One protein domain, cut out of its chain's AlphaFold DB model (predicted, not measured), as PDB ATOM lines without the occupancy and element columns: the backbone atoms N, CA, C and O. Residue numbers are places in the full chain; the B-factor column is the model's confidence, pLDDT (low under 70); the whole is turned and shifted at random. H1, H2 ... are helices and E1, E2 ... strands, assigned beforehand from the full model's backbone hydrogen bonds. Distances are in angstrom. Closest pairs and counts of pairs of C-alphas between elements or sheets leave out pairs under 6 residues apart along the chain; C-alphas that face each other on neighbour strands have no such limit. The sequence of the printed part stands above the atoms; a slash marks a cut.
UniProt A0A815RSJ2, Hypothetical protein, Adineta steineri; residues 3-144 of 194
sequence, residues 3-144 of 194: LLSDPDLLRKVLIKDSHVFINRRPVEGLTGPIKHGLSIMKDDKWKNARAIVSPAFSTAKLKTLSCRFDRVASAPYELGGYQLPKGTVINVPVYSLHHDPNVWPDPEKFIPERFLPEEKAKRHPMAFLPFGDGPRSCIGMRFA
ATOM      1  N   LEU A   3     131.420 131.619 146.265       86.56
ATOM      2  CA  LEU A   3     130.266 132.508 146.164       86.56
ATOM      3  C   LEU A   3     130.292 133.159 144.780       86.56
ATOM      4  O   LEU A   3     131.301 133.759 144.422       86.56
ATOM      5  N   LEU A   4     129.219 133.028 144.003       87.38
ATOM      6  CA  LEU A   4     129.163 133.565 142.644       87.38
ATOM      7  C   LEU A   4     128.038 134.592 142.534       87.38
ATOM      8  O   LEU A   4     126.868 134.220 142.577       87.38
ATOM      9  N   SER A   5     128.393 135.869 142.415       87.75
ATOM     10  CA  SER A   5     127.454 136.989 142.254       87.75
ATOM     11  C   SER A   5     127.476 137.610 140.857       87.75
ATOM     12  O   SER A   5     126.516 138.283 140.495       87.75
ATOM     13  N   ASP A   6     128.528 137.367 140.068       91.88
ATOM     14  CA  ASP A   6     128.656 137.895 138.709       91.88
ATOM     15  C   ASP A   6     127.500 137.398 137.810       91.88
ATOM     16  O   ASP A   6     127.317 136.180 137.671       91.88
ATOM     17  N   PRO A   7     126.703 138.296 137.199       88.75
ATOM     18  CA  PRO A   7     125.514 137.904 136.446       88.75
ATOM     19  C   PRO A   7     125.790 137.061 135.193       88.75
ATOM     20  O   PRO A   7     124.978 136.188 134.859       88.75
ATOM     21  N   ASP A   8     126.913 137.280 134.511       91.94
ATOM     22  CA  ASP A   8     127.282 136.542 133.303       91.94
ATOM     23  C   ASP A   8     127.770 135.137 133.649       91.94
ATOM     24  O   ASP A   8     127.345 134.145 133.038       91.94
ATOM     25  N   LEU A   9     128.585 135.021 134.699       91.44
ATOM     26  CA  LEU A   9     129.010 133.728 135.224       91.44
ATOM     27  C   LEU A   9     127.829 132.956 135.833       91.44
ATOM     28  O   LEU A   9     127.732 131.741 135.651       91.44
ATOM     29  N   LEU A  10     126.880 133.641 136.482       90.00
ATOM     30  CA  LEU A  10     125.632 133.036 136.956       90.00
ATOM     31  C   LEU A  10     124.810 132.471 135.800       90.00
ATOM     32  O   LEU A  10     124.365 131.324 135.871       90.00
ATOM     33  N   ARG A  11     124.645 133.230 134.710       90.56
ATOM     34  CA  ARG A  11     123.958 132.750 133.503       90.56
ATOM     35  C   ARG A  11     124.671 131.534 132.910       90.56
ATOM     36  O   ARG A  11     124.008 130.596 132.457       90.56
ATOM     37  N   LYS A  12     126.006 131.531 132.929       91.19
ATOM     38  CA  LYS A  12     126.821 130.400 132.474       91.19
ATOM     39  C   LYS A  12     126.535 129.147 133.307       91.19
ATOM     40  O   LYS A  12     126.117 128.139 132.751       91.19
ATOM     41  N   VAL A  13     126.634 129.235 134.633       91.56
ATOM     42  CA  VAL A  13     126.446 128.102 135.559       91.56
ATOM     43  C   VAL A  13     124.997 127.607 135.615       91.56
ATOM     44  O   VAL A  13     124.744 126.403 135.636       91.56
ATOM     45  N   LEU A  14     124.025 128.519 135.680       87.62
ATOM     46  CA  LEU A  14     122.621 128.160 135.901       87.62
ATOM     47  C   LEU A  14     121.918 127.701 134.625       87.62
ATOM     48  O   LEU A  14     121.005 126.880 134.720       87.62
ATOM     49  N   ILE A  15     122.323 128.218 133.463       89.38
ATOM     50  CA  ILE A  15     121.609 128.020 132.199       89.38
ATOM     51  C   ILE A  15     122.515 127.356 131.164       89.38
ATOM     52  O   ILE A  15     122.274 126.193 130.835       89.38
ATOM     53  N   LYS A  16     123.542 128.065 130.672       89.50
ATOM     54  CA  LYS A  16     124.316 127.640 129.487       89.50
ATOM     55  C   LYS A  16     125.009 126.292 129.708       89.50
ATOM     56  O   LYS A  16     124.755 125.339 128.981       89.50
ATOM     57  N   ASP A  17     125.766 126.186 130.791       90.56
ATOM     58  CA  ASP A  17     126.564 125.009 131.143       90.56
ATOM     59  C   ASP A  17     125.940 124.229 132.301       90.56
ATOM     60  O   ASP A  17     126.602 123.531 133.070       90.56
ATOM     61  N   SER A  18     124.615 124.316 132.419       88.44
ATOM     62  CA  SER A  18     123.855 123.678 133.495       88.44
ATOM     63  C   SER A  18     124.014 122.155 133.545       88.44
ATOM     64  O   SER A  18     123.778 121.564 134.597       88.44
ATOM     65  N   HIS A  19     124.461 121.522 132.455       88.50
ATOM     66  CA  HIS A  19     124.781 120.096 132.384       88.50
ATOM     67  C   HIS A  19     126.004 119.704 133.241       88.50
ATOM     68  O   HIS A  19     126.054 118.588 133.758       88.50
ATOM     69  N   VAL A  20     126.948 120.626 133.473       89.94
ATOM     70  CA  VAL A  20     128.072 120.446 134.417       89.94
ATOM     71  C   VAL A  20     127.618 120.686 135.862       89.94
ATOM     72  O   VAL A  20     128.137 120.098 136.812       89.94
ATOM     73  N   PHE A  21     126.597 121.523 136.035       89.12
ATOM     74  CA  PHE A  21     126.120 122.020 137.323       89.12
ATOM     75  C   PHE A  21     124.706 121.519 137.654       89.12
ATOM     76  O   PHE A  21     123.876 122.266 138.164       89.12
ATOM     77  N   ILE A  22     124.388 120.253 137.371       85.88
ATOM     78  CA  ILE A  22     123.018 119.726 137.545       85.88
ATOM     79  C   ILE A  22     122.644 119.587 139.026       85.88
ATOM     80  O   ILE A  22     121.498 119.818 139.427       85.88
ATOM     81  N   ASN A  23     123.586 119.173 139.868       89.00
ATOM     82  CA  ASN A  23     123.284 118.731 141.226       89.00
ATOM     83  C   ASN A  23     123.474 119.831 142.269       89.00
ATOM     84  O   ASN A  23     124.281 120.741 142.105       89.00
ATOM     85  N   ARG A  24     122.722 119.717 143.367       85.81
ATOM     86  CA  ARG A  24     122.923 120.512 144.586       85.81
ATOM     87  C   ARG A  24     123.846 119.739 145.535       85.81
ATOM     88  O   ARG A  24     123.956 118.513 145.422       85.81
ATOM     89  N   ARG A  25     124.497 120.427 146.476       83.75
ATOM     90  CA  ARG A  25     125.346 119.809 147.512       83.75
ATOM     91  C   ARG A  25     124.550 118.721 148.262       83.75
ATOM     92  O   ARG A  25     123.332 118.809 148.355       83.75
ATOM     93  N   PRO A  26     125.151 117.657 148.800       77.81
ATOM     94  CA  PRO A  26     124.430 116.773 149.720       77.81
ATOM     95  C   PRO A  26     123.930 117.536 150.969       77.81
ATOM     96  O   PRO A  26     124.428 118.616 151.288       77.81
ATOM     97  N   VAL A  27     122.882 117.031 151.621       75.50
ATOM     98  CA  VAL A  27     122.482 117.457 152.974       75.50
ATOM     99  C   VAL A  27     122.547 116.210 153.834       75.50
ATOM    100  O   VAL A  27     121.822 115.252 153.568       75.50
ATOM    101  N   GLU A  28     123.441 116.210 154.812       75.56
ATOM    102  CA  GLU A  28     123.567 115.114 155.769       75.56
ATOM    103  C   GLU A  28     122.469 115.212 156.837       75.56
ATOM    104  O   GLU A  28     121.950 116.294 157.113       75.56
ATOM    105  N   GLY A  29     122.062 114.069 157.397       74.75
ATOM    106  CA  GLY A  29     121.062 114.010 158.472       74.75
ATOM    107  C   GLY A  29     119.588 114.070 158.039       74.75
ATOM    108  O   GLY A  29     118.710 114.081 158.897       74.75
ATOM    109  N   LEU A  30     119.272 114.078 156.737       74.12
ATOM    110  CA  LEU A  30     117.880 113.977 156.275       74.12
ATOM    111  C   LEU A  30     117.357 112.536 156.376       74.12
ATOM    112  O   LEU A  30     117.876 111.627 155.729       74.12
ATOM    113  N   THR A  31     116.272 112.339 157.126       75.19
ATOM    114  CA  THR A  31     115.597 111.045 157.300       75.19
ATOM    115  C   THR A  31     114.194 111.040 156.679       75.19
ATOM    116  O   THR A  31     113.660 112.072 156.258       75.19
ATOM    117  N   GLY A  32     113.601 109.848 156.558       80.69
ATOM    118  CA  GLY A  32     112.239 109.682 156.040       80.69
ATOM    119  C   GLY A  32     112.056 110.102 154.569       80.69
ATOM    120  O   GLY A  32     113.027 110.154 153.811       80.69
ATOM    121  N   PRO A  33     110.819 110.413 154.137       75.56
ATOM    122  CA  PRO A  33     110.499 110.739 152.740       75.56
ATOM    123  C   PRO A  33     111.228 111.976 152.191       75.56
ATOM    124  O   PRO A  33     111.442 112.093 150.984       75.56
ATOM    125  N   ILE A  34     111.651 112.894 153.067       74.38
ATOM    126  CA  ILE A  34     112.308 114.155 152.684       74.38
ATOM    127  C   ILE A  34     113.656 113.900 151.997       74.38
ATOM    128  O   ILE A  34     114.012 114.635 151.070       74.38
ATOM    129  N   LYS A  35     114.375 112.829 152.367       77.12
ATOM    130  CA  LYS A  35     115.661 112.461 151.742       77.12
ATOM    131  C   LYS A  35     115.531 112.120 150.249       77.12
ATOM    132  O   LYS A  35     116.509 112.186 149.511       77.12
ATOM    133  N   HIS A  36     114.315 111.816 149.794       79.06
ATOM    134  CA  HIS A  36     113.980 111.538 148.396       79.06
ATOM    135  C   HIS A  36     113.259 112.709 147.709       79.06
ATOM    136  O   HIS A  36     112.763 112.570 146.595       79.06
ATOM    137  N   GLY A  37     113.189 113.881 148.347       79.50
ATOM    138  CA  GLY A  37     112.499 115.045 147.798       79.50
ATOM    139  C   GLY A  37     113.153 115.604 146.528       79.50
ATOM    140  O   GLY A  37     114.361 115.501 146.317       79.50
ATOM    141  N   LEU A  38     112.364 116.296 145.698       79.00
ATOM    142  CA  LEU A  38     112.806 116.871 144.413       79.00
ATOM    143  C   LEU A  38     113.972 117.872 144.542       79.00
ATOM    144  O   LEU A  38     114.761 118.048 143.614       79.00
ATOM    145  N   SER A  39     114.106 118.516 145.705       75.81
ATOM    146  CA  SER A  39     115.233 119.413 146.007       75.81
ATOM    147  C   SER A  39     116.538 118.671 146.333       75.81
ATOM    148  O   SER A  39     117.594 119.299 146.313       75.81
ATOM    149  N   ILE A  40     116.463 117.371 146.645       83.69
ATOM    150  CA  ILE A  40     117.579 116.529 147.105       83.69
ATOM    151  C   ILE A  40     118.018 115.534 146.024       83.69
ATOM    152  O   ILE A  40     119.213 115.287 145.879       83.69
ATOM    153  N   MET A  41     117.073 115.002 145.238       85.56
ATOM    154  CA  MET A  41     117.364 114.067 144.147       85.56
ATOM    155  C   MET A  41     118.424 114.603 143.174       85.56
ATOM    156  O   MET A  41     118.530 115.816 142.947       85.56
ATOM    157  N   LYS A  42     119.173 113.669 142.579       86.31
ATOM    158  CA  LYS A  42     120.277 113.916 141.647       86.31
ATOM    159  C   LYS A  42     120.027 113.258 140.292       86.31
ATOM    160  O   LYS A  42     119.235 112.316 140.208       86.31
ATOM    161  N   ASP A  43     120.711 113.768 139.274       87.88
ATOM    162  CA  ASP A  43     120.859 113.132 137.959       87.88
ATOM    163  C   ASP A  43     119.515 112.687 137.351       87.88
ATOM    164  O   ASP A  43     118.522 113.417 137.424       87.88
ATOM    165  N   ASP A  44     119.463 111.496 136.757       86.00
ATOM    166  CA  ASP A  44     118.283 111.005 136.044       86.00
ATOM    167  C   ASP A  44     117.094 110.742 136.969       86.00
ATOM    168  O   ASP A  44     115.951 110.969 136.579       86.00
ATOM    169  N   LYS A  45     117.335 110.389 138.240       84.62
ATOM    170  CA  LYS A  45     116.258 110.294 139.240       84.62
ATOM    171  C   LYS A  45     115.551 111.639 139.400       84.62
ATOM    172  O   LYS A  45     114.323 111.691 139.428       84.62
ATOM    173  N   TRP A  46     116.313 112.733 139.465       87.88
ATOM    174  CA  TRP A  46     115.739 114.075 139.499       87.88
ATOM    175  C   TRP A  46     115.054 114.445 138.180       87.88
ATOM    176  O   TRP A  46     113.943 114.974 138.232       87.88
ATOM    177  N   LYS A  47     115.673 114.167 137.023       83.88
ATOM    178  CA  LYS A  47     115.082 114.479 135.707       83.88
ATOM    179  C   LYS A  47     113.730 113.785 135.535       83.88
ATOM    180  O   LYS A  47     112.742 114.454 135.237       83.88
ATOM    181  N   ASN A  48     113.669 112.487 135.821       84.00
ATOM    182  CA  ASN A  48     112.464 111.670 135.691       84.00
ATOM    183  C   ASN A  48     111.378 112.129 136.666       84.00
ATOM    184  O   ASN A  48     110.254 112.414 136.258       84.00
ATOM    185  N   ALA A  49     111.721 112.304 137.947       83.94
ATOM    186  CA  ALA A  49     110.766 112.808 138.929       83.94
ATOM    187  C   ALA A  49     110.262 114.213 138.569       83.94
ATOM    188  O   ALA A  49     109.084 114.516 138.733       83.94
ATOM    189  N   ARG A  50     111.125 115.089 138.047       80.25
ATOM    190  CA  ARG A  50     110.698 116.412 137.602       80.25
ATOM    191  C   ARG A  50     109.760 116.326 136.405       80.25
ATOM    192  O   ARG A  50     108.746 117.015 136.427       80.25
ATOM    193  N   ALA A  51     110.069 115.518 135.397       80.38
ATOM    194  CA  ALA A  51     109.212 115.349 134.226       80.38
ATOM    195  C   ALA A  51     107.810 114.865 134.629       80.38
ATOM    196  O   ALA A  51     106.818 115.449 134.204       80.38
ATOM    197  N   ILE A  52     107.735 113.890 135.541       81.62
ATOM    198  CA  ILE A  52     106.473 113.316 136.030       81.62
ATOM    199  C   ILE A  52     105.661 114.326 136.846       81.62
ATOM    200  O   ILE A  52     104.446 114.416 136.691       81.62
ATOM    201  N   VAL A  53     106.304 115.083 137.740       74.94
ATOM    202  CA  VAL A  53     105.570 115.938 138.688       74.94
ATOM    203  C   VAL A  53     105.348 117.358 138.140       74.94
ATOM    204  O   VAL A  53     104.458 118.058 138.615       74.94
ATOM    205  N   SER A  54     106.072 117.802 137.104       71.81
ATOM    206  CA  SER A  54     105.867 119.133 136.491       71.81
ATOM    207  C   SER A  54     104.409 119.405 136.079       71.81
ATOM    208  O   SER A  54     103.913 120.479 136.429       71.81
ATOM    209  N   PRO A  55     103.677 118.461 135.448       69.25
ATOM    210  CA  PRO A  55     102.248 118.619 135.155       69.25
ATOM    211  C   PRO A  55     101.367 118.759 136.408       69.25
ATOM    212  O   PRO A  55     100.408 119.533 136.412       69.25
ATOM    213  N   ALA A  56     101.710 118.064 137.498       59.28
ATOM    214  CA  ALA A  56     100.969 118.107 138.765       59.28
ATOM    215  C   ALA A  56     101.147 119.432 139.532       59.28
ATOM    216  O   ALA A  56     100.349 119.750 140.415       59.28
ATOM    217  N   PHE A  57     102.172 120.215 139.180       58.78
ATOM    218  CA  PHE A  57     102.403 121.569 139.685       58.78
ATOM    219  C   PHE A  57     101.731 122.667 138.840       58.78
ATOM    220  O   PHE A  57     101.964 123.859 139.067       58.78
ATOM    221  N   SER A  58     100.822 122.277 137.936       58.94
ATOM    222  CA  SER A  58      99.661 123.106 137.591       58.94
ATOM    223  C   SER A  58      98.839 123.419 138.857       58.94
ATOM    224  O   SER A  58      99.102 122.886 139.934       58.94
ATOM    225  N   THR A  59      97.889 124.349 138.774       45.66
ATOM    226  CA  THR A  59      97.294 125.136 139.879       45.66
ATOM    227  C   THR A  59      96.678 124.390 141.083       45.66
ATOM    228  O   THR A  59      96.106 125.025 141.970       45.66
ATOM    229  N   ALA A  60      96.781 123.069 141.183       39.47
ATOM    230  CA  ALA A  60      96.121 122.285 142.212       39.47
ATOM    231  C   ALA A  60      96.915 122.124 143.522       39.47
ATOM    232  O   ALA A  60      96.295 122.162 144.585       39.47
ATOM    233  N   LYS A  61      98.247 121.948 143.544       46.69
ATOM    234  CA  LYS A  61      98.940 121.565 144.801       46.69
ATOM    235  C   LYS A  61     100.381 122.069 144.879       46.69
ATOM    236  O   LYS A  61     101.166 121.761 144.001       46.69
ATOM    237  N   LEU A  62     100.732 122.785 145.962       46.56
ATOM    238  CA  LEU A  62     102.098 122.913 146.508       46.56
ATOM    239  C   LEU A  62     102.112 123.629 147.868       46.56
ATOM    240  O   LEU A  62     101.546 124.711 148.012       46.56
ATOM    241  N   LYS A  63     102.826 123.037 148.831       36.81
ATOM    242  CA  LYS A  63     103.289 123.638 150.089       36.81
ATOM    243  C   LYS A  63     104.785 123.321 150.173       36.81
ATOM    244  O   LYS A  63     105.095 122.156 150.382       36.81
ATOM    245  N   THR A  64     105.675 124.287 149.906       37.34
ATOM    246  CA  THR A  64     107.083 124.411 150.387       37.34
ATOM    247  C   THR A  64     107.897 125.298 149.429       37.34
ATOM    248  O   THR A  64     108.001 125.006 148.239       37.34
ATOM    249  N   LEU A  65     108.507 126.363 149.960       52.44
ATOM    250  CA  LEU A  65     109.502 127.196 149.275       52.44
ATOM    251  C   LEU A  65     110.893 126.571 149.487       52.44
ATOM    252  O   LEU A  65     111.304 126.355 150.625       52.44
ATOM    253  N   SER A  66     111.607 126.240 148.408       55.28
ATOM    254  CA  SER A  66     112.973 125.697 148.484       55.28
ATOM    255  C   SER A  66     113.982 126.845 148.417       55.28
ATOM    256  O   SER A  66     114.047 127.538 147.409       55.28
ATOM    257  N   CYS A  67     114.775 127.022 149.476       58.50
ATOM    258  CA  CYS A  67     115.787 128.082 149.628       58.50
ATOM    259  C   CYS A  67     117.128 127.749 148.931       58.50
ATOM    260  O   CYS A  67     118.110 128.480 149.024       58.50
ATOM    261  N   ARG A  68     117.219 126.588 148.271       66.62
ATOM    262  CA  ARG A  68     118.515 126.005 147.931       66.62
ATOM    263  C   ARG A  68     118.929 126.274 146.485       66.62
ATOM    264  O   ARG A  68     118.495 125.567 145.575       66.62
ATOM    265  N   PHE A  69     119.788 127.266 146.280       73.88
ATOM    266  CA  PHE A  69     120.251 127.669 144.948       73.88
ATOM    267  C   PHE A  69     121.649 127.167 144.577       73.88
ATOM    268  O   PHE A  69     122.043 127.338 143.427       73.88
ATOM    269  N   ASP A  70     122.371 126.501 145.485       85.19
ATOM    270  CA  ASP A  70     123.722 126.014 145.199       85.19
ATOM    271  C   ASP A  70     123.768 124.954 144.090       85.19
ATOM    272  O   ASP A  70     122.782 124.254 143.823       85.19
ATOM    273  N   ARG A  71     124.934 124.862 143.449       87.81
ATOM    274  CA  ARG A  71     125.299 123.880 142.428       87.81
ATOM    275  C   ARG A  71     126.636 123.232 142.747       87.81
ATOM    276  O   ARG A  71     127.455 123.816 143.448       87.81
ATOM    277  N   VAL A  72     126.868 122.038 142.216       92.19
ATOM    278  CA  VAL A  72     128.135 121.311 142.353       92.19
ATOM    279  C   VAL A  72     128.721 121.052 140.976       92.19
ATOM    280  O   VAL A  72     128.013 120.536 140.113       92.19
ATOM    281  N   ALA A  73     130.000 121.382 140.791       92.62
ATOM    282  CA  ALA A  73     130.752 121.037 139.589       92.62
ATOM    283  C   ALA A  73     130.907 119.510 139.488       92.62
ATOM    284  O   ALA A  73     131.516 118.886 140.364       92.62
ATOM    285  N   SER A  74     130.347 118.887 138.449       91.50
ATOM    286  CA  SER A  74     130.449 117.435 138.232       91.50
ATOM    287  C   SER A  74     131.808 116.991 137.671       91.50
ATOM    288  O   SER A  74     132.175 115.822 137.817       91.50
ATOM    289  N   ALA A  75     132.567 117.924 137.098       92.25
ATOM    290  CA  ALA A  75     133.893 117.742 136.514       92.25
ATOM    291  C   ALA A  75     134.767 118.985 136.783       92.25
ATOM    292  O   ALA A  75     134.217 120.020 137.178       92.25
ATOM    293  N   PRO A  76     136.102 118.903 136.604       92.62
ATOM    294  CA  PRO A  76     136.950 120.089 136.573       92.62
ATOM    295  C   PRO A  76     136.444 121.080 135.519       92.62
ATOM    296  O   PRO A  76     136.064 120.661 134.425       92.62
ATOM    297  N   TYR A  77     136.386 122.368 135.854       93.56
ATOM    298  CA  TYR A  77     135.777 123.372 134.981       93.56
ATOM    299  C   TYR A  77     136.409 124.753 135.166       93.56
ATOM    300  O   TYR A  77     136.580 125.207 136.298       93.56
ATOM    301  N   GLU A  78     136.680 125.448 134.063       93.31
ATOM    302  CA  GLU A  78     137.185 126.822 134.086       93.31
ATOM    303  C   GLU A  78     136.032 127.836 134.076       93.31
ATOM    304  O   GLU A  78     135.273 127.962 133.107       93.31
ATOM    305  N   LEU A  79     135.901 128.589 135.167       91.00
ATOM    306  CA  LEU A  79     134.875 129.611 135.334       91.00
ATOM    307  C   LEU A  79     135.520 130.985 135.521       91.00
ATOM    308  O   LEU A  79     136.068 131.273 136.579       91.00
ATOM    309  N   GLY A  80     135.419 131.844 134.503       85.81
ATOM    310  CA  GLY A  80     135.909 133.227 134.578       85.81
ATOM    311  C   GLY A  80     137.413 133.325 134.849       85.81
ATOM    312  O   GLY A  80     137.824 134.148 135.655       85.81
ATOM    313  N   GLY A  81     138.215 132.439 134.246       86.94
ATOM    314  CA  GLY A  81     139.662 132.349 134.476       86.94
ATOM    315  C   GLY A  81     140.069 131.575 135.738       86.94
ATOM    316  O   GLY A  81     141.253 131.330 135.947       86.94
ATOM    317  N   TYR A  82     139.114 131.143 136.570       90.31
ATOM    318  CA  TYR A  82     139.386 130.314 137.744       90.31
ATOM    319  C   TYR A  82     139.171 128.833 137.442       90.31
ATOM    320  O   TYR A  82     138.106 128.436 136.964       90.31
ATOM    321  N   GLN A  83     140.144 127.996 137.803       91.81
ATOM    322  CA  GLN A  83     140.008 126.546 137.698       91.81
ATOM    323  C   GLN A  83     139.270 125.976 138.910       91.81
ATOM    324  O   GLN A  83     139.729 126.079 140.048       91.81
ATOM    325  N   LEU A  84     138.113 125.360 138.668       93.38
ATOM    326  CA  LEU A  84     137.291 124.729 139.693       93.38
ATOM    327  C   LEU A  84     137.522 123.215 139.688       93.38
ATOM    328  O   LEU A  84     137.189 122.555 138.703       93.38
ATOM    329  N   PRO A  85     138.012 122.622 140.789       93.69
ATOM    330  CA  PRO A  85     138.063 121.175 140.922       93.69
ATOM    331  C   PRO A  85     136.664 120.548 140.900       93.69
ATOM    332  O   PRO A  85     135.679 121.147 141.355       93.69
ATOM    333  N   LYS A  86     136.582 119.289 140.457       93.75
ATOM    334  CA  LYS A  86     135.374 118.464 140.595       93.75
ATOM    335  C   LYS A  86     134.902 118.442 142.053       93.75
ATOM    336  O   LYS A  86     135.700 118.312 142.974       93.75
ATOM    337  N   GLY A  87     133.591 118.536 142.263       91.19
ATOM    338  CA  GLY A  87     132.981 118.565 143.595       91.19
ATOM    339  C   GLY A  87     132.902 119.959 144.221       91.19
ATOM    340  O   GLY A  87     132.275 120.118 145.270       91.19
ATOM    341  N   THR A  88     133.462 120.989 143.574       93.56
ATOM    342  CA  THR A  88     133.349 122.368 144.055       93.56
ATOM    343  C   THR A  88     131.890 122.801 144.116       93.56
ATOM    344  O   THR A  88     131.154 122.721 143.132       93.56
ATOM    345  N   VAL A  89     131.472 123.287 145.286       91.81
ATOM    346  CA  VAL A  89     130.135 123.849 145.470       91.81
ATOM    347  C   VAL A  89     130.146 125.341 145.166       91.81
ATOM    348  O   VAL A  89     130.850 126.102 145.836       91.81
ATOM    349  N   ILE A  90     129.297 125.732 144.224       91.12
ATOM    350  CA  ILE A  90     128.981 127.105 143.847       91.12
ATOM    351  C   ILE A  90     127.704 127.512 144.580       91.12
ATOM    352  O   ILE A  90     126.656 126.889 144.412       91.12
ATOM    353  N   ASN A  91     127.781 128.542 145.412       89.81
ATOM    354  CA  ASN A  91     126.630 129.123 146.086       89.81
ATOM    355  C   ASN A  91     126.220 130.427 145.390       89.81
ATOM    356  O   ASN A  91     127.064 131.285 145.141       89.81
ATOM    357  N   VAL A  92     124.926 130.561 145.092       86.88
ATOM    358  CA  VAL A  92     124.341 131.798 144.558       86.88
ATOM    359  C   VAL A  92     123.810 132.617 145.738       86.88
ATOM    360  O   VAL A  92     122.834 132.181 146.364       86.88
ATOM    361  N   PRO A  93     124.407 133.779 146.060       85.69
ATOM    362  CA  PRO A  93     123.994 134.611 147.181       85.69
ATOM    363  C   PRO A  93     122.751 135.427 146.811       85.69
ATOM    364  O   PRO A  93     122.819 136.639 146.640       85.69
ATOM    365  N   VAL A  94     121.600 134.763 146.669       82.19
ATOM    366  CA  VAL A  94     120.357 135.395 146.179       82.19
ATOM    367  C   VAL A  94     119.978 136.635 146.990       82.19
ATOM    368  O   VAL A  94     119.605 137.642 146.402       82.19
ATOM    369  N   TYR A  95     120.124 136.588 148.318       80.06
ATOM    370  CA  TYR A  95     119.844 137.744 149.169       80.06
ATOM    371  C   TYR A  95     120.745 138.936 148.826       80.06
ATOM    372  O   TYR A  95     120.230 140.007 148.529       80.06
ATOM    373  N   SER A  96     122.066 138.738 148.787       83.94
ATOM    374  CA  SER A  96     123.019 139.799 148.441       83.94
ATOM    375  C   SER A  96     122.801 140.326 147.025       83.94
ATOM    376  O   SER A  96     122.859 141.526 146.815       83.94
ATOM    377  N   LEU A  97     122.474 139.455 146.068       84.69
ATOM    378  CA  LEU A  97     122.200 139.844 144.683       84.69
ATOM    379  C   LEU A  97     120.948 140.726 144.555       84.69
ATOM    380  O   LEU A  97     120.897 141.619 143.715       84.69
ATOM    381  N   HIS A  98     119.931 140.479 145.384       85.44
ATOM    382  CA  HIS A  98     118.702 141.285 145.421       85.44
ATOM    383  C   HIS A  98     118.862 142.600 146.189       85.44
ATOM    384  O   HIS A  98     117.991 143.455 146.070       85.44
ATOM    385  N   HIS A  99     119.943 142.751 146.959       81.56
ATOM    386  CA  HIS A  99     120.224 143.940 147.768       81.56
ATOM    387  C   HIS A  99     121.532 144.636 147.366       81.56
ATOM    388  O   HIS A  99     122.032 145.474 148.109       81.56
ATOM    389  N   ASP A 100     122.100 144.298 146.207       87.50
ATOM    390  CA  ASP A 100     123.286 144.976 145.688       87.50
ATOM    391  C   ASP A 100     122.901 146.403 145.266       87.50
ATOM    392  O   ASP A 100     122.136 146.550 144.307       87.50
ATOM    393  N   PRO A 101     123.407 147.456 145.935       89.56
ATOM    394  CA  PRO A 101     123.034 148.836 145.637       89.56
ATOM    395  C   PRO A 101     123.443 149.280 144.227       89.56
ATOM    396  O   PRO A 101     122.838 150.206 143.691       89.56
ATOM    397  N   ASN A 102     124.416 148.608 143.597       90.94
ATOM    398  CA  ASN A 102     124.828 148.905 142.223       90.94
ATOM    399  C   ASN A 102     123.766 148.484 141.197       90.94
ATOM    400  O   ASN A 102     123.688 149.045 140.108       90.94
ATOM    401  N   VAL A 103     122.948 147.484 141.536       86.75
ATOM    402  CA  VAL A 103     121.895 146.941 140.664       86.75
ATOM    403  C   VAL A 103     120.501 147.369 141.132       86.75
ATOM    404  O   VAL A 103     119.579 147.522 140.326       86.75
ATOM    405  N   TRP A 104     120.345 147.574 142.439       85.94
ATOM    406  CA  TRP A 104     119.108 147.929 143.116       85.94
ATOM    407  C   TRP A 104     119.314 149.212 143.927       85.94
ATOM    408  O   TRP A 104     119.593 149.125 145.120       85.94
ATOM    409  N   PRO A 105     119.129 150.401 143.326       89.25
ATOM    410  CA  PRO A 105     119.146 151.654 144.077       89.25
ATOM    411  C   PRO A 105     118.134 151.603 145.227       89.25
ATOM    412  O   PRO A 105     117.013 151.122 145.037       89.25
ATOM    413  N   ASP A 106     118.535 152.042 146.421       87.25
ATOM    414  CA  ASP A 106     117.741 151.924 147.652       87.25
ATOM    415  C   ASP A 106     117.150 150.507 147.858       87.25
ATOM    416  O   ASP A 106     115.923 150.328 147.814       87.25
ATOM    417  N   PRO A 107     117.987 149.469 148.050       82.62
ATOM    418  CA  PRO A 107     117.525 148.078 148.065       82.62
ATOM    419  C   PRO A 107     116.593 147.762 149.245       82.62
ATOM    420  O   PRO A 107     115.707 146.923 149.125       82.62
ATOM    421  N   GLU A 108     116.736 148.488 150.356       81.00
ATOM    422  CA  GLU A 108     115.908 148.332 151.561       81.00
ATOM    423  C   GLU A 108     114.520 148.991 151.440       81.00
ATOM    424  O   GLU A 108     113.641 148.761 152.273       81.00
ATOM    425  N   LYS A 109     114.286 149.825 150.412       80.19
ATOM    426  CA  LYS A 109     112.989 150.483 150.197       80.19
ATOM    427  C   LYS A 109     112.071 149.615 149.337       80.19
ATOM    428  O   LYS A 109     112.421 149.201 148.228       80.19
ATOM    429  N   PHE A 110     110.837 149.419 149.797       81.56
ATOM    430  CA  PHE A 110     109.794 148.779 148.999       81.56
ATOM    431  C   PHE A 110     109.320 149.728 147.889       81.56
ATOM    432  O   PHE A 110     108.490 150.599 148.124       81.56
ATOM    433  N   ILE A 111     109.869 149.558 146.682       81.81
ATOM    434  CA  ILE A 111     109.538 150.355 145.488       81.81
ATOM    435  C   ILE A 111     109.011 149.392 144.414       81.81
ATOM    436  O   ILE A 111     109.827 148.762 143.736       81.81
ATOM    437  N   PRO A 112     107.686 149.188 144.285       81.81
ATOM    438  CA  PRO A 112     107.089 148.283 143.295       81.81
ATOM    439  C   PRO A 112     107.384 148.651 141.838       81.81
ATOM    440  O   PRO A 112     107.518 147.763 140.993       81.81
ATOM    441  N   GLU A 113     107.514 149.944 141.545       85.94
ATOM    442  CA  GLU A 113     107.663 150.519 140.202       85.94
ATOM    443  C   GLU A 113     108.945 150.034 139.524       85.94
ATOM    444  O   GLU A 113     108.984 149.844 138.309       85.94
ATOM    445  N   ARG A 114     109.973 149.682 140.310       85.69
ATOM    446  CA  ARG A 114     111.196 149.072 139.781       85.69
ATOM    447  C   ARG A 114     110.935 147.726 139.100       85.69
ATOM    448  O   ARG A 114     111.841 147.177 138.499       85.69
ATOM    449  N   PHE A 115     109.745 147.134 139.209       85.62
ATOM    450  CA  PHE A 115     109.371 145.889 138.532       85.62
ATOM    451  C   PHE A 115     108.456 146.098 137.316       85.62
ATOM    452  O   PHE A 115     107.926 145.108 136.791       85.62
ATOM    453  N   LEU A 116     108.288 147.334 136.848       84.31
ATOM    454  CA  LEU A 116     107.647 147.619 135.568       84.31
ATOM    455  C   LEU A 116     108.456 147.024 134.395       84.31
ATOM    456  O   LEU A 116     109.663 146.794 134.542       84.31
ATOM    457  N   PRO A 117     107.811 146.687 133.262       86.69
ATOM    458  CA  PRO A 117     108.483 146.073 132.114       86.69
ATOM    459  C   PRO A 117     109.711 146.854 131.627       86.69
ATOM    460  O   PRO A 117     110.753 146.252 131.366       86.69
ATOM    461  N   GLU A 118     109.615 148.180 131.584       91.88
ATOM    462  CA  GLU A 118     110.648 149.095 131.097       91.88
ATOM    463  C   GLU A 118     111.878 149.072 132.020       91.88
ATOM    464  O   GLU A 118     113.011 148.919 131.566       91.88
ATOM    465  N   GLU A 119     111.661 149.118 133.339       87.00
ATOM    466  CA  GLU A 119     112.728 149.060 134.352       87.00
ATOM    467  C   GLU A 119     113.334 147.659 134.508       87.00
ATOM    468  O   GLU A 119     114.481 147.481 134.932       87.00
ATOM    469  N   LYS A 120     112.571 146.612 134.189       81.19
ATOM    470  CA  LYS A 120     113.099 145.245 134.104       81.19
ATOM    471  C   LYS A 120     114.026 145.077 132.911       81.19
ATOM    472  O   LYS A 120     115.071 144.458 133.077       81.19
ATOM    473  N   ALA A 121     113.676 145.640 131.755       88.94
ATOM    474  CA  ALA A 121     114.474 145.520 130.537       88.94
ATOM    475  C   ALA A 121     115.877 146.139 130.673       88.94
ATOM    476  O   ALA A 121     116.824 145.641 130.074       88.94
ATOM    477  N   LYS A 122     116.028 147.180 131.504       90.44
ATOM    478  CA  LYS A 122     117.314 147.851 131.769       90.44
ATOM    479  C   LYS A 122     118.305 147.022 132.592       90.44
ATOM    480  O   LYS A 122     119.482 147.363 132.642       90.44
ATOM    481  N   ARG A 123     117.854 145.972 133.284       87.94
ATOM    482  CA  ARG A 123     118.693 145.193 134.207       87.94
ATOM    483  C   ARG A 123     119.030 143.831 133.641       87.94
ATOM    484  O   ARG A 123     118.251 143.218 132.915       87.94
ATOM    485  N   HIS A 124     120.188 143.321 134.048       89.50
ATOM    486  CA  HIS A 124     120.592 141.985 133.654       89.50
ATOM    487  C   HIS A 124     119.576 140.943 134.172       89.50
ATOM    488  O   HIS A 124     119.232 140.972 135.357       89.50
ATOM    489  N   PRO A 125     119.124 139.975 133.353       85.31
ATOM    490  CA  PRO A 125     118.102 139.000 133.756       85.31
ATOM    491  C   PRO A 125     118.455 138.185 135.009       85.31
ATOM    492  O   PRO A 125     117.567 137.769 135.751       85.31
ATOM    493  N   MET A 126     119.750 137.972 135.274       86.12
ATOM    494  CA  MET A 126     120.217 137.250 136.466       86.12
ATOM    495  C   MET A 126     120.236 138.102 137.740       86.12
ATOM    496  O   MET A 126     120.503 137.559 138.800       86.12
ATOM    497  N   ALA A 127     119.921 139.398 137.685       85.31
ATOM    498  CA  ALA A 127     119.868 140.255 138.873       85.31
ATOM    499  C   ALA A 127     118.718 139.896 139.833       85.31
ATOM    500  O   ALA A 127     118.768 140.228 141.016       85.31
ATOM    501  N   PHE A 128     117.671 139.219 139.344       83.62
ATOM    502  CA  PHE A 128     116.479 138.897 140.129       83.62
ATOM    503  C   PHE A 128     116.098 137.413 140.038       83.62
ATOM    504  O   PHE A 128     115.311 136.993 139.195       83.62
ATOM    505  N   LEU A 129     116.642 136.615 140.960       85.06
ATOM    506  CA  LEU A 129     116.479 135.153 141.027       85.06
ATOM    507  C   LEU A 129     115.668 134.611 142.234       85.06
ATOM    508  O   LEU A 129     116.128 133.681 142.898       85.06
ATOM    509  N   PRO A 130     114.453 135.107 142.547       80.31
ATOM    510  CA  PRO A 130     113.698 134.679 143.740       80.31
ATOM    511  C   PRO A 130     113.279 133.200 143.722       80.31
ATOM    512  O   PRO A 130     113.031 132.600 144.766       80.31
ATOM    513  N   PHE A 131     113.214 132.599 142.536       83.56
ATOM    514  CA  PHE A 131     112.866 131.193 142.328       83.56
ATOM    515  C   PHE A 131     114.008 130.396 141.679       83.56
ATOM    516  O   PHE A 131     113.822 129.227 141.321       83.56
ATOM    517  N   GLY A 132     115.196 131.005 141.571       82.62
ATOM    518  CA  GLY A 132     116.317 130.488 140.791       82.62
ATOM    519  C   GLY A 132     116.007 130.456 139.294       82.62
ATOM    520  O   GLY A 132     114.898 130.780 138.876       82.62
ATOM    521  N   ASP A 133     116.977 130.015 138.501       85.00
ATOM    522  CA  ASP A 133     116.818 129.874 137.052       85.00
ATOM    523  C   ASP A 133     117.415 128.550 136.538       85.00
ATOM    524  O   ASP A 133     118.021 127.774 137.295       85.00
ATOM    525  N   GLY A 134     117.184 128.275 135.257       86.31
ATOM    526  CA  GLY A 134     117.646 127.102 134.537       86.31
ATOM    527  C   GLY A 134     116.865 125.827 134.864       86.31
ATOM    528  O   GLY A 134     115.777 125.875 135.455       86.31
ATOM    529  N   PRO A 135     117.416 124.645 134.529       83.88
ATOM    530  CA  PRO A 135     116.725 123.361 134.692       83.88
ATOM    531  C   PRO A 135     116.281 123.078 136.134       83.88
ATOM    532  O   PRO A 135     115.257 122.438 136.379       83.88
ATOM    533  N   ARG A 136     117.041 123.587 137.110       83.69
ATOM    534  CA  ARG A 136     116.809 123.406 138.554       83.69
ATOM    535  C   ARG A 136     116.038 124.568 139.201       83.69
ATOM    536  O   ARG A 136     116.016 124.649 140.435       83.69
ATOM    537  N   SER A 137     115.416 125.436 138.400       84.69
ATOM    538  CA  SER A 137     114.499 126.487 138.858       84.69
ATOM    539  C   SER A 137     113.276 125.913 139.586       84.69
ATOM    540  O   SER A 137     112.885 124.744 139.421       84.69
ATOM    541  N   CYS A 138     112.660 126.734 140.440       83.25
ATOM    542  CA  CYS A 138     111.502 126.327 141.225       83.25
ATOM    543  C   CYS A 138     110.359 125.857 140.319       83.25
ATOM    544  O   CYS A 138     109.844 126.605 139.492       83.25
ATOM    545  N   ILE A 139     109.909 124.619 140.531       82.69
ATOM    546  CA  ILE A 139     108.800 124.036 139.766       82.69
ATOM    547  C   ILE A 139     107.477 124.776 139.992       82.69
ATOM    548  O   ILE A 139     106.628 124.828 139.113       82.69
ATOM    549  N   GLY A 140     107.319 125.368 141.178       80.69
ATOM    550  CA  GLY A 140     106.088 126.003 141.631       80.69
ATOM    551  C   GLY A 140     106.010 127.503 141.376       80.69
ATOM    552  O   GLY A 140     105.081 128.127 141.876       80.69
ATOM    553  N   MET A 141     106.962 128.106 140.653       83.19
ATOM    554  CA  MET A 141     107.044 129.566 140.500       83.19
ATOM    555  C   MET A 141     105.742 130.176 139.962       83.19
ATOM    556  O   MET A 141     105.170 131.070 140.584       83.19
ATOM    557  N   ARG A 142     105.246 129.676 138.821       82.19
ATOM    558  CA  ARG A 142     104.033 130.209 138.173       82.19
ATOM    559  C   ARG A 142     102.820 130.107 139.092       82.19
ATOM    560  O   ARG A 142     102.039 131.047 139.207       82.19
ATOM    561  N   PHE A 143     102.711 128.983 139.790       82.88
ATOM    562  CA  PHE A 143     101.635 128.740 140.732       82.88
ATOM    563  C   PHE A 143     101.698 129.656 141.955       82.88
ATOM    564  O   PHE A 143     100.686 130.248 142.326       82.88
ATOM    565  N   ALA A 144     102.878 129.798 142.562       82.31
ATOM    566  CA  ALA A 144     103.088 130.658 143.718       82.31
ATOM    567  C   ALA A 144     102.738 132.114 143.388       82.31
ATOM    568  O   ALA A 144     101.988 132.741 144.132       82.31
TER     569      ALA A 144
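What this domain is: This is residues 3 to 144 of the 194 residues of the protein "Hypothetical protein" of Adineta steineri (UniProt A0A815RSJ2). With little regular structure, this is a body of long loops edged by short elements: H2 and H3 lie at one end, H5 and H6 at the opposite end, the E1 and E2 hairpin at one side and H7 at the other. The unnamed stretches 54 to 76 and 122 to 140 run through the middle. The 142 printed residues, in order H1 H2 H3 E1 E2 E3 H4 H5 H6 H7, are mostly helix by class, with 53 in named elements; compact, radius of gyration of the C-alphas 16.5 A, spans 44 by 43 by 27 A.

Where its parts are: H1, residues 7 to 16, begins at C-alpha 7 (125.514, 137.904, 136.446) and is 12.5 A long. H2 is 32 to 36; H3, 43 to 53, is 15.6 A long. E1 is 77 to 79, E2 82 to 84, E3 89 to 91, H4 94 to 98, H5 112 to 115 and H6 117 to 121. H7, 141 to 144, ends at C-alpha 144 (103.088, 130.658, 143.718).

How they stand to each other: No helix touches another. The closest C-alphas of H1 and E1, Leu 9 and Leu 79, are 7.2 A apart. E1 and E2 form an antiparallel hairpin at 145 degrees, with N 79 and O 82 at 2.8 A. E3 pairs with no named strand, but its residues 89 to 90 pair antiparallel with 71 to 72. H5 and H6 are close but not clearly touching, C-alphas 114 and 120 being closest at 7.1 A. Every O i to N i+4 pair is within hydrogen-bond range in H1, H3, H4 and H6; H2 has 0 of 1, but 2 of 2 O i to N i+3 pairs; H5 and H7 are too short for an i+4 pair.

The domain as a whole: The C-alphas farthest apart, Gly 32 and Glu 118, are 46.7 A apart. The printed part has no cut. The links H1 to H2, H3 to E1, H4 to H5 and H6 to H7 are long. Residues 55 to 68 have pLDDT under 70.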